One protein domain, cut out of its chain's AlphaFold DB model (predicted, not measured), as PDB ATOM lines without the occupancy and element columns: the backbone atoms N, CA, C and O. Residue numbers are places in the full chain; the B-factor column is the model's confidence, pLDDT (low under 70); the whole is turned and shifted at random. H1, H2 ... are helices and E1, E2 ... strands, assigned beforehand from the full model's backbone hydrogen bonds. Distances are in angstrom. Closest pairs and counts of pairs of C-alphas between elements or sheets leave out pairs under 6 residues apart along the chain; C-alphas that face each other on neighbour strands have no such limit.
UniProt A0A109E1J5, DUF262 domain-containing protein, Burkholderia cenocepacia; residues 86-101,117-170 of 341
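This is residues 86 to 101 and 117 to 170 of the 341 residues of the protein "DUF262 domain-containing protein" of Burkholderia cenocepacia (UniProt A0A109E1J5). A strongly twisted, four-stranded sheet has one helix, H1, lying slantwise over E2, E3 and E4, making two layers. The last residues fold back so that residues 168 to 169 pair with E1. The printed part has 70 residues with one named helix and four named strands, in the order H1 E1 E2 E3 E4; the class is mixed. The sheet's order is E1 - E2 - E3 - E4, antiparallel throughout. It is compact, with a radius of gyration of the C-alphas of 11.7 A and spans of 36 by 25 by 22 A.

H1, residues 86 to 99, has every O i to N i+4 pair within hydrogen-bond range. E1, residues 122 to 124, E2, residues 129 to 137, E3, residues 142 to 150, and E4, residues 155 to 163, form a meander, each strand the antiparallel neighbour of the one before. H1 is on this sheet at a height over the sheet of 8.6 A, and on the local plane stands at 48 degrees to E4. The closest C-alphas of H1 and E4 are those of Ala 92 and Thr 160, 5.7 A apart. Across the hairpin E1 and E2, N 123 and O 131 are within hydrogen-bond range at 3.0 A; across E2 and E3, also a hairpin, N 134 and O 144 at 2.9 A; across the hairpin E3 and E4, N 145 and O 160 at 2.9 A. E2 bends by 53 degrees at residue 134, and E4 by 51 degrees at residue 159. E1 and E4 are edge strands and are apart.

H1 begins at C-alpha 86 (124.842, 136.772, 180.422) and measures 19.8 A from first to last C-alpha. E1 measures 7.3 A, E2 22.0 A, and E3 and E4 24.5 A each. E4 ends at C-alpha 163 (137.872, 145.395, 169.786).

The two C-alphas farthest apart, those of Glu 139 and Asp 153, are 38.0 A apart. Residues 102 to 116 are not printed, and C-alphas 101 and 117 are 24.1 A apart across this cut. The links E1 to E2, E2 to E3 and E3 to E4 are tight. The model's mean pLDDT over the printed part is 89.1, with residues 100 to 101 under 70.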
ATOM      1  N   ASP A  86     124.369 135.602 179.670       91.81
ATOM      2  CA  ASP A  86     124.842 136.772 180.422       91.81
ATOM      3  C   ASP A  86     126.121 136.457 181.212       91.81
ATOM      4  O   ASP A  86     127.109 137.180 181.123       91.81
ATOM      5  N   GLU A  87     126.182 135.300 181.878       91.25
ATOM      6  CA  GLU A  87     127.392 134.858 182.585       91.25
ATOM      7  C   GLU A  87     128.565 134.581 181.632       91.25
ATOM      8  O   GLU A  87     129.729 134.794 181.984       91.25
ATOM      9  N   GLN A  88     128.287 134.096 180.418       93.19
ATOM     10  CA  GLN A  88     129.311 133.937 179.387       93.19
ATOM     11  C   GLN A  88     129.832 135.292 178.906       93.19
ATOM     12  O   GLN A  88     131.045 135.431 178.735       93.19
ATOM     13  N   ILE A  89     128.946 136.274 178.718       95.25
ATOM     14  CA  ILE A  89     129.281 137.651 178.340       95.25
ATOM     15  C   ILE A  89     130.152 138.304 179.413       95.25
ATOM     16  O   ILE A  89     131.249 138.770 179.095       95.25
ATOM     17  N   ASP A  90     129.724 138.271 180.673       93.81
ATOM     18  CA  ASP A  90     130.454 138.867 181.794       93.81
ATOM     19  C   ASP A  90     131.836 138.237 181.954       93.81
ATOM     20  O   ASP A  90     132.847 138.935 182.079       93.81
ATOM     21  N   ARG A  91     131.911 136.902 181.876       92.94
ATOM     22  CA  ARG A  91     133.185 136.179 181.931       92.94
ATOM     23  C   ARG A  91     134.092 136.546 180.758       92.94
ATOM     24  O   ARG A  91     135.293 136.731 180.956       92.94
ATOM     25  N   ALA A  92     133.548 136.636 179.545       92.38
ATOM     26  CA  ALA A  92     134.314 137.005 178.359       92.38
ATOM     27  C   ALA A  92     134.847 138.441 178.462       92.38
ATOM     28  O   ALA A  92     136.016 138.677 178.155       92.38
ATOM     29  N   TYR A  93     134.037 139.378 178.957       91.88
ATOM     30  CA  TYR A  93     134.449 140.763 179.175       91.88
ATOM     31  C   TYR A  93     135.498 140.895 180.284       91.88
ATOM     32  O   TYR A  93     136.506 141.574 180.092       91.88
ATOM     33  N   ALA A  94     135.336 140.185 181.404       90.00
ATOM     34  CA  ALA A  94     136.325 140.158 182.480       90.00
ATOM     35  C   ALA A  94     137.684 139.609 182.008       90.00
ATOM     36  O   ALA A  94     138.725 140.207 182.292       90.00
ATOM     37  N   ASN A  95     137.677 138.509 181.246       88.69
ATOM     38  CA  ASN A  95     138.892 137.944 180.657       88.69
ATOM     39  C   ASN A  95     139.548 138.927 179.686       88.69
ATOM     40  O   ASN A  95     140.739 139.198 179.796       88.69
ATOM     41  N   TRP A  96     138.763 139.515 178.783       86.31
ATOM     42  CA  TRP A  96     139.258 140.489 177.817       86.31
ATOM     43  C   TRP A  96     139.886 141.713 178.496       86.31
ATOM     44  O   TRP A  96     140.979 142.141 178.124       86.31
ATOM     45  N   LYS A  97     139.249 142.231 179.553       84.38
ATOM     46  CA  LYS A  97     139.774 143.343 180.353       84.38
ATOM     47  C   LYS A  97     141.099 142.978 181.022       84.38
ATOM     48  O   LYS A  97     142.035 143.771 180.962       84.38
ATOM     49  N   ARG A  98     141.210 141.778 181.602       82.38
ATOM     50  CA  ARG A  98     142.454 141.279 182.212       82.38
ATOM     51  C   ARG A  98     143.582 141.121 181.189       82.38
ATOM     52  O   ARG A  98     144.716 141.499 181.468       82.38
ATOM     53  N   ASP A  99     143.275 140.575 180.017       75.88
ATOM     54  CA  ASP A  99     144.274 140.211 179.007       75.88
ATOM     55  C   ASP A  99     144.739 141.422 178.175       75.88
ATOM     56  O   ASP A  99     145.809 141.378 177.566       75.88
ATOM     57  N   SER A 100     143.999 142.538 178.204       67.62
ATOM     58  CA  SER A 100     144.306 143.785 177.482       67.62
ATOM     59  C   SER A 100     145.602 144.515 177.905       67.62
ATOM     60  O   SER A 100     145.864 145.622 177.440       67.62
ATOM     61  N   ARG A 101     146.462 143.885 178.723       55.47
ATOM     62  CA  ARG A 101     147.822 144.314 179.132       55.47
ATOM     63  C   ARG A 101     147.964 145.712 179.753       55.47
ATOM     64  O   ARG A 101     149.090 146.125 180.011       55.47
ATOM     65  N   MET A 117     127.955 149.608 167.530       91.69
ATOM     66  CA  MET A 117     127.173 148.390 167.329       91.69
ATOM     67  C   MET A 117     126.026 148.335 168.334       91.69
ATOM     68  O   MET A 117     126.147 148.875 169.437       91.69
ATOM     69  N   ALA A 118     124.934 147.679 167.959       92.81
ATOM     70  CA  ALA A 118     123.822 147.393 168.860       92.81
ATOM     71  C   ALA A 118     123.752 145.896 169.186       92.81
ATOM     72  O   ALA A 118     124.108 145.057 168.365       92.81
ATOM     73  N   VAL A 119     123.271 145.555 170.384       95.56
ATOM     74  CA  VAL A 119     122.953 144.162 170.735       95.56
ATOM     75  C   VAL A 119     121.877 143.628 169.781       95.56
ATOM     76  O   VAL A 119     120.925 144.338 169.462       95.56
ATOM     77  N   GLY A 120     122.057 142.395 169.304       93.81
ATOM     78  CA  GLY A 120     121.248 141.743 168.272       93.81
ATOM     79  C   GLY A 120     121.700 142.030 166.834       93.81
ATOM     80  O   GLY A 120     121.158 141.454 165.893       93.81
ATOM     81  N   GLU A 121     122.688 142.906 166.626       93.31
ATOM     82  CA  GLU A 121     123.203 143.203 165.289       93.31
ATOM     83  C   GLU A 121     124.041 142.037 164.750       93.31
ATOM     84  O   GLU A 121     124.947 141.526 165.417       93.31
ATOM     85  N   ALA A 122     123.759 141.628 163.514       93.38
ATOM     86  CA  ALA A 122     124.540 140.621 162.817       93.38
ATOM     87  C   ALA A 122     125.798 141.263 162.201       93.38
ATOM     88  O   ALA A 122     125.728 142.237 161.446       93.38
ATOM     89  N   VAL A 123     126.963 140.712 162.534       93.44
ATOM     90  CA  VAL A 123     128.278 141.302 162.242       93.44
ATOM     91  C   VAL A 123     129.214 140.284 161.588       93.44
ATOM     92  O   VAL A 123     128.903 139.099 161.482       93.44
ATOM     93  N   ARG A 124     130.375 140.738 161.123       92.38
ATOM     94  CA  ARG A 124     131.487 139.923 160.634       92.38
ATOM     95  C   ARG A 124     132.696 140.141 161.530       92.38
ATOM     96  O   ARG A 124     133.069 141.278 161.806       92.38
ATOM     97  N   VAL A 125     133.328 139.044 161.935       91.81
ATOM     98  CA  VAL A 125     134.587 139.056 162.684       91.81
ATOM     99  C   VAL A 125     135.535 138.050 162.045       91.81
ATOM    100  O   VAL A 125     135.364 136.840 162.195       91.81
ATOM    101  N   GLY A 126     136.522 138.542 161.293       88.62
ATOM    102  CA  GLY A 126     137.445 137.685 160.543       88.62
ATOM    103  C   GLY A 126     136.704 136.665 159.667       88.62
ATOM    104  O   GLY A 126     135.881 137.044 158.837       88.62
ATOM    105  N   ASN A 127     136.994 135.377 159.878       87.81
ATOM    106  CA  ASN A 127     136.370 134.250 159.172       87.81
ATOM    107  C   ASN A 127     135.353 133.472 160.037       87.81
ATOM    108  O   ASN A 127     135.078 132.304 159.772       87.81
ATOM    109  N   LEU A 128     134.855 134.070 161.124       89.62
ATOM    110  CA  LEU A 128     133.879 133.424 162.002       89.62
ATOM    111  C   LEU A 128     132.480 133.413 161.371       89.62
ATOM    112  O   LEU A 128     132.070 134.365 160.706       89.62
ATOM    113  N   GLU A 129     131.719 132.347 161.621       88.88
ATOM    114  CA  GLU A 129     130.366 132.188 161.091       88.88
ATOM    115  C   GLU A 129     129.294 132.676 162.071       88.88
ATOM    116  O   GLU A 129     129.436 132.526 163.286       88.88
ATOM    117  N   ARG A 130     128.177 133.190 161.532       89.38
ATOM    118  CA  ARG A 130     126.962 133.559 162.288       89.38
ATOM    119  C   ARG A 130     127.272 134.386 163.542       89.38
ATOM    120  O   ARG A 130     126.915 134.004 164.655       89.38
ATOM    121  N   CYS A 131     127.980 135.493 163.338       94.38
ATOM    122  CA  CYS A 131     128.364 136.399 164.410       94.38
ATOM    123  C   CYS A 131     127.233 137.381 164.726       94.38
ATOM    124  O   CYS A 131     126.719 138.062 163.838       94.38
ATOM    125  N   GLU A 132     126.891 137.474 166.004       95.94
ATOM    126  CA  GLU A 132     125.856 138.361 166.529       95.94
ATOM    127  C   GLU A 132     126.400 139.120 167.737       95.94
ATOM    128  O   GLU A 132     127.077 138.540 168.592       95.94
ATOM    129  N   VAL A 133     126.121 140.416 167.815       96.81
ATOM    130  CA  VAL A 133     126.494 141.236 168.969       96.81
ATOM    131  C   VAL A 133     125.591 140.884 170.142       96.81
ATOM    132  O   VAL A 133     124.382 141.072 170.078       96.81
ATOM    133  N   VAL A 134     126.179 140.421 171.240       97.31
ATOM    134  CA  VAL A 134     125.444 140.043 172.459       97.31
ATOM    135  C   VAL A 134     125.732 140.960 173.643       97.31
ATOM    136  O   VAL A 134     125.002 140.946 174.624       97.31
ATOM    137  N   GLY A 135     126.756 141.807 173.547       96.31
ATOM    138  CA  GLY A 135     127.066 142.801 174.569       96.31
ATOM    139  C   GLY A 135     127.947 143.912 174.019       96.31
ATOM    140  O   GLY A 135     128.769 143.691 173.128       96.31
ATOM    141  N   VAL A 136     127.771 145.116 174.548       94.38
ATOM    142  CA  VAL A 136     128.542 146.295 174.155       94.38
ATOM    143  C   VAL A 136     129.022 146.984 175.418       94.38
ATOM    144  O   VAL A 136     128.225 147.363 176.273       94.38
ATOM    145  N   PHE A 137     130.332 147.150 175.523       91.31
ATOM    146  CA  PHE A 137     130.995 147.702 176.690       91.31
ATOM    147  C   PHE A 137     131.784 148.937 176.300       91.31
ATOM    148  O   PHE A 137     132.126 149.136 175.128       91.31
ATOM    149  N   ASP A 138     132.096 149.751 177.309       88.44
ATOM    150  CA  ASP A 138     133.068 150.829 177.175       88.44
ATOM    151  C   ASP A 138     132.791 151.758 175.975       88.44
ATOM    152  O   ASP A 138     133.628 151.953 175.091       88.44
ATOM    153  N   GLU A 139     131.566 152.278 175.915       87.62
ATOM    154  CA  GLU A 139     131.111 153.193 174.857       87.62
ATOM    155  C   GLU A 139     131.202 152.623 173.426       87.62
ATOM    156  O   GLU A 139     131.261 153.363 172.441       87.62
ATOM    157  N   GLY A 140     131.171 151.295 173.290       87.88
ATOM    158  CA  GLY A 140     131.170 150.615 171.996       87.88
ATOM    159  C   GLY A 140     132.530 150.121 171.535       87.88
ATOM    160  O   GLY A 140     132.616 149.537 170.458       87.88
ATOM    161  N   GLN A 141     133.588 150.340 172.314       88.88
ATOM    162  CA  GLN A 141     134.934 149.938 171.919       88.88
ATOM    163  C   GLN A 141     135.229 148.455 172.159       88.88
ATOM    164  O   GLN A 141     136.070 147.885 171.458       88.88
ATOM    165  N   ALA A 142     134.532 147.842 173.114       91.50
ATOM    166  CA  ALA A 142     134.586 146.418 173.398       91.50
ATOM    167  C   ALA A 142     133.224 145.794 173.076       91.50
ATOM    168  O   ALA A 142     132.193 146.207 173.607       91.50
ATOM    169  N   VAL A 143     133.216 144.810 172.182       94.00
ATOM    170  CA  VAL A 143     131.992 144.216 171.639       94.00
ATOM    171  C   VAL A 143     132.029 142.715 171.895       94.00
ATOM    172  O   VAL A 143     132.891 142.013 171.366       94.00
ATOM    173  N   ALA A 144     131.112 142.218 172.722       96.44
ATOM    174  CA  ALA A 144     130.900 140.789 172.900       96.44
ATOM    175  C   ALA A 144     130.127 140.242 171.704       96.44
ATOM    176  O   ALA A 144     129.021 140.693 171.397       96.44
ATOM    177  N   VAL A 145     130.722 139.258 171.040       96.75
ATOM    178  CA  VAL A 145     130.175 138.616 169.852       96.75
ATOM    179  C   VAL A 145     129.966 137.141 170.146       96.75
ATOM    180  O   VAL A 145     130.891 136.447 170.577       96.75
ATOM    181  N   LEU A 146     128.750 136.670 169.896       96.75
ATOM    182  CA  LEU A 146     128.398 135.261 169.887       96.75
ATOM    183  C   LEU A 146     128.623 134.725 168.476       96.75
ATOM    184  O   LEU A 146     127.905 135.097 167.549       96.75
ATOM    185  N   ALA A 147     129.616 133.860 168.315       94.06
ATOM    186  CA  ALA A 147     129.982 133.278 167.028       94.06
ATOM    187  C   ALA A 147     129.736 131.768 167.014       94.06
ATOM    188  O   ALA A 147     129.825 131.099 168.045       94.06
ATOM    189  N   THR A 148     129.432 131.221 165.840       91.56
ATOM    190  CA  THR A 148     129.359 129.777 165.610       91.56
ATOM    191  C   THR A 148     130.709 129.247 165.134       91.56
ATOM    192  O   THR A 148     131.271 129.723 164.151       91.56
ATOM    193  N   HIS A 149     131.196 128.203 165.799       83.94
ATOM    194  CA  HIS A 149     132.366 127.432 165.403       83.94
ATOM    195  C   HIS A 149     131.915 126.064 164.892       83.94
ATOM    196  O   HIS A 149     131.196 125.344 165.587       83.94
ATOM    197  N   ARG A 150     132.352 125.690 163.687       79.25
ATOM    198  CA  ARG A 150     132.171 124.333 163.160       79.25
ATOM    199  C   ARG A 150     133.472 123.559 163.308       79.25
ATOM    200  O   ARG A 150     134.457 123.872 162.646       79.25
ATOM    201  N   GLY A 151     133.473 122.573 164.195       74.62
ATOM    202  CA  GLY A 151     134.463 121.501 164.179       74.62
ATOM    203  C   GLY A 151     134.046 120.393 163.211       74.62
ATOM    204  O   GLY A 151     132.959 120.450 162.638       74.62
ATOM    205  N   ALA A 152     134.890 119.367 163.070       73.88
ATOM    206  CA  ALA A 152     134.607 118.207 162.219       73.88
ATOM    207  C   ALA A 152     133.261 117.531 162.562       73.88
ATOM    208  O   ALA A 152     132.494 117.228 161.656       73.88
ATOM    209  N   ASP A 153     132.937 117.408 163.858       78.19
ATOM    210  CA  ASP A 153     131.767 116.641 164.327       78.19
ATOM    211  C   ASP A 153     130.782 117.445 165.193       78.19
ATOM    212  O   ASP A 153     129.748 116.927 165.614       78.19
ATOM    213  N   LYS A 154     131.100 118.702 165.530       81.62
ATOM    214  CA  LYS A 154     130.305 119.509 166.471       81.62
ATOM    215  C   LYS A 154     130.237 120.971 166.061       81.62
ATOM    216  O   LYS A 154     131.237 121.572 165.671       81.62
ATOM    217  N   VAL A 155     129.052 121.549 166.230       82.12
ATOM    218  CA  VAL A 155     128.810 122.985 166.109       82.12
ATOM    219  C   VAL A 155     128.683 123.560 167.513       82.12
ATOM    220  O   VAL A 155     127.791 123.166 168.261       82.12
ATOM    221  N   THR A 156     129.569 124.481 167.880       86.75
ATOM    222  CA  THR A 156     129.521 125.184 169.168       86.75
ATOM    223  C   THR A 156     129.282 126.670 168.946       86.75
ATOM    224  O   THR A 156     129.621 127.220 167.897       86.75
ATOM    225  N   ARG A 157     128.671 127.343 169.925       89.62
ATOM    226  CA  ARG A 157     128.611 128.807 169.960       89.62
ATOM    227  C   ARG A 157     129.421 129.300 171.146       89.62
ATOM    228  O   ARG A 157     129.315 128.727 172.227       89.62
ATOM    229  N   THR A 158     130.237 130.325 170.944       92.25
ATOM    230  CA  THR A 158     131.058 130.912 172.008       92.25
ATOM    231  C   THR A 158     130.901 132.424 172.012       92.25
ATOM    232  O   THR A 158     130.732 133.045 170.960       92.25
ATOM    233  N   VAL A 159     130.952 133.012 173.206       96.00
ATOM    234  CA  VAL A 159     131.033 134.461 173.373       96.00
ATOM    235  C   VAL A 159     132.497 134.853 173.495       96.00
ATOM    236  O   VAL A 159     133.203 134.372 174.381       96.00
ATOM    237  N   THR A 160     132.945 135.742 172.616       94.12
ATOM    238  CA  THR A 160     134.275 136.359 172.683       94.12
ATOM    239  C   THR A 160     134.127 137.869 172.586       94.12
ATOM    240  O   THR A 160     133.335 138.365 171.786       94.12
ATOM    241  N   VAL A 161     134.888 138.611 173.391       93.50
ATOM    242  CA  VAL A 161     134.942 140.073 173.290       93.50
ATOM    243  C   VAL A 161     136.041 140.480 172.321       93.50
ATOM    244  O   VAL A 161     137.181 140.034 172.430       93.50
ATOM    245  N   TRP A 162     135.684 141.342 171.376       91.62
ATOM    246  CA  TRP A 162     136.571 141.884 170.356       91.62
ATOM    247  C   TRP A 162     136.669 143.401 170.493       91.62
ATOM    248  O   TRP A 162     135.731 144.069 170.934       91.62
ATOM    249  N   SER A 163     137.800 143.959 170.060       90.44
ATOM    250  CA  SER A 163     137.872 145.395 169.786       90.44
ATOM    251  C   SER A 163     136.945 145.732 168.619       90.44
ATOM    252  O   SER A 163     136.917 145.006 167.621       90.44
ATOM    253  N   TRP A 164     136.251 146.865 168.708       89.75
ATOM    254  CA  TRP A 164     135.390 147.406 167.649       89.75
ATOM    255  C   TRP A 164     136.069 147.469 166.266       89.75
ATOM    256  O   TRP A 164     135.388 147.439 165.246       89.75
ATOM    257  N   MET A 165     137.407 147.535 166.207       89.12
ATOM    258  CA  MET A 165     138.175 147.541 164.952       89.12
ATOM    259  C   MET A 165     138.108 146.214 164.185       89.12
ATOM    260  O   MET A 165     138.335 146.206 162.979       89.12
ATOM    261  N   HIS A 166     137.804 145.113 164.872       90.81
ATOM    262  CA  HIS A 166     137.719 143.766 164.300       90.81
ATOM    263  C   HIS A 166     136.275 143.325 164.031       90.81
ATOM    264  O   HIS A 166     136.063 142.225 163.522       90.81
ATOM    265  N   VAL A 167     135.295 144.161 164.388       91.62
ATOM    266  CA  VAL A 167     133.869 143.887 164.207       91.62
ATOM    267  C   VAL A 167     133.332 144.766 163.088       91.62
ATOM    268  O   VAL A 167     133.307 145.995 163.179       91.62
ATOM    269  N   GLU A 168     132.901 144.128 162.011       89.88
ATOM    270  CA  GLU A 168     132.401 144.785 160.810       89.88
ATOM    271  C   GLU A 168     130.905 144.514 160.637       89.88
ATOM    272  O   GLU A 168     130.411 143.460 161.019       89.88
ATOM    273  N   ARG A 169     130.159 145.443 160.033       87.50
ATOM    274  CA  ARG A 169     128.755 145.188 159.678       87.50
ATOM    275  C   ARG A 169     128.684 144.247 158.475       87.50
ATOM    276  O   ARG A 169     129.504 144.362 157.566       87.50
ATOM    277  N   LEU A 170     127.703 143.342 158.459       76.75
ATOM    278  CA  LEU A 170     127.557 142.344 157.388       76.75
ATOM    279  C   LEU A 170     127.229 142.930 156.015       76.75
ATOM    280  O   LEU A 170     127.510 142.278 155.014       76.75
TER     281      LEU A 170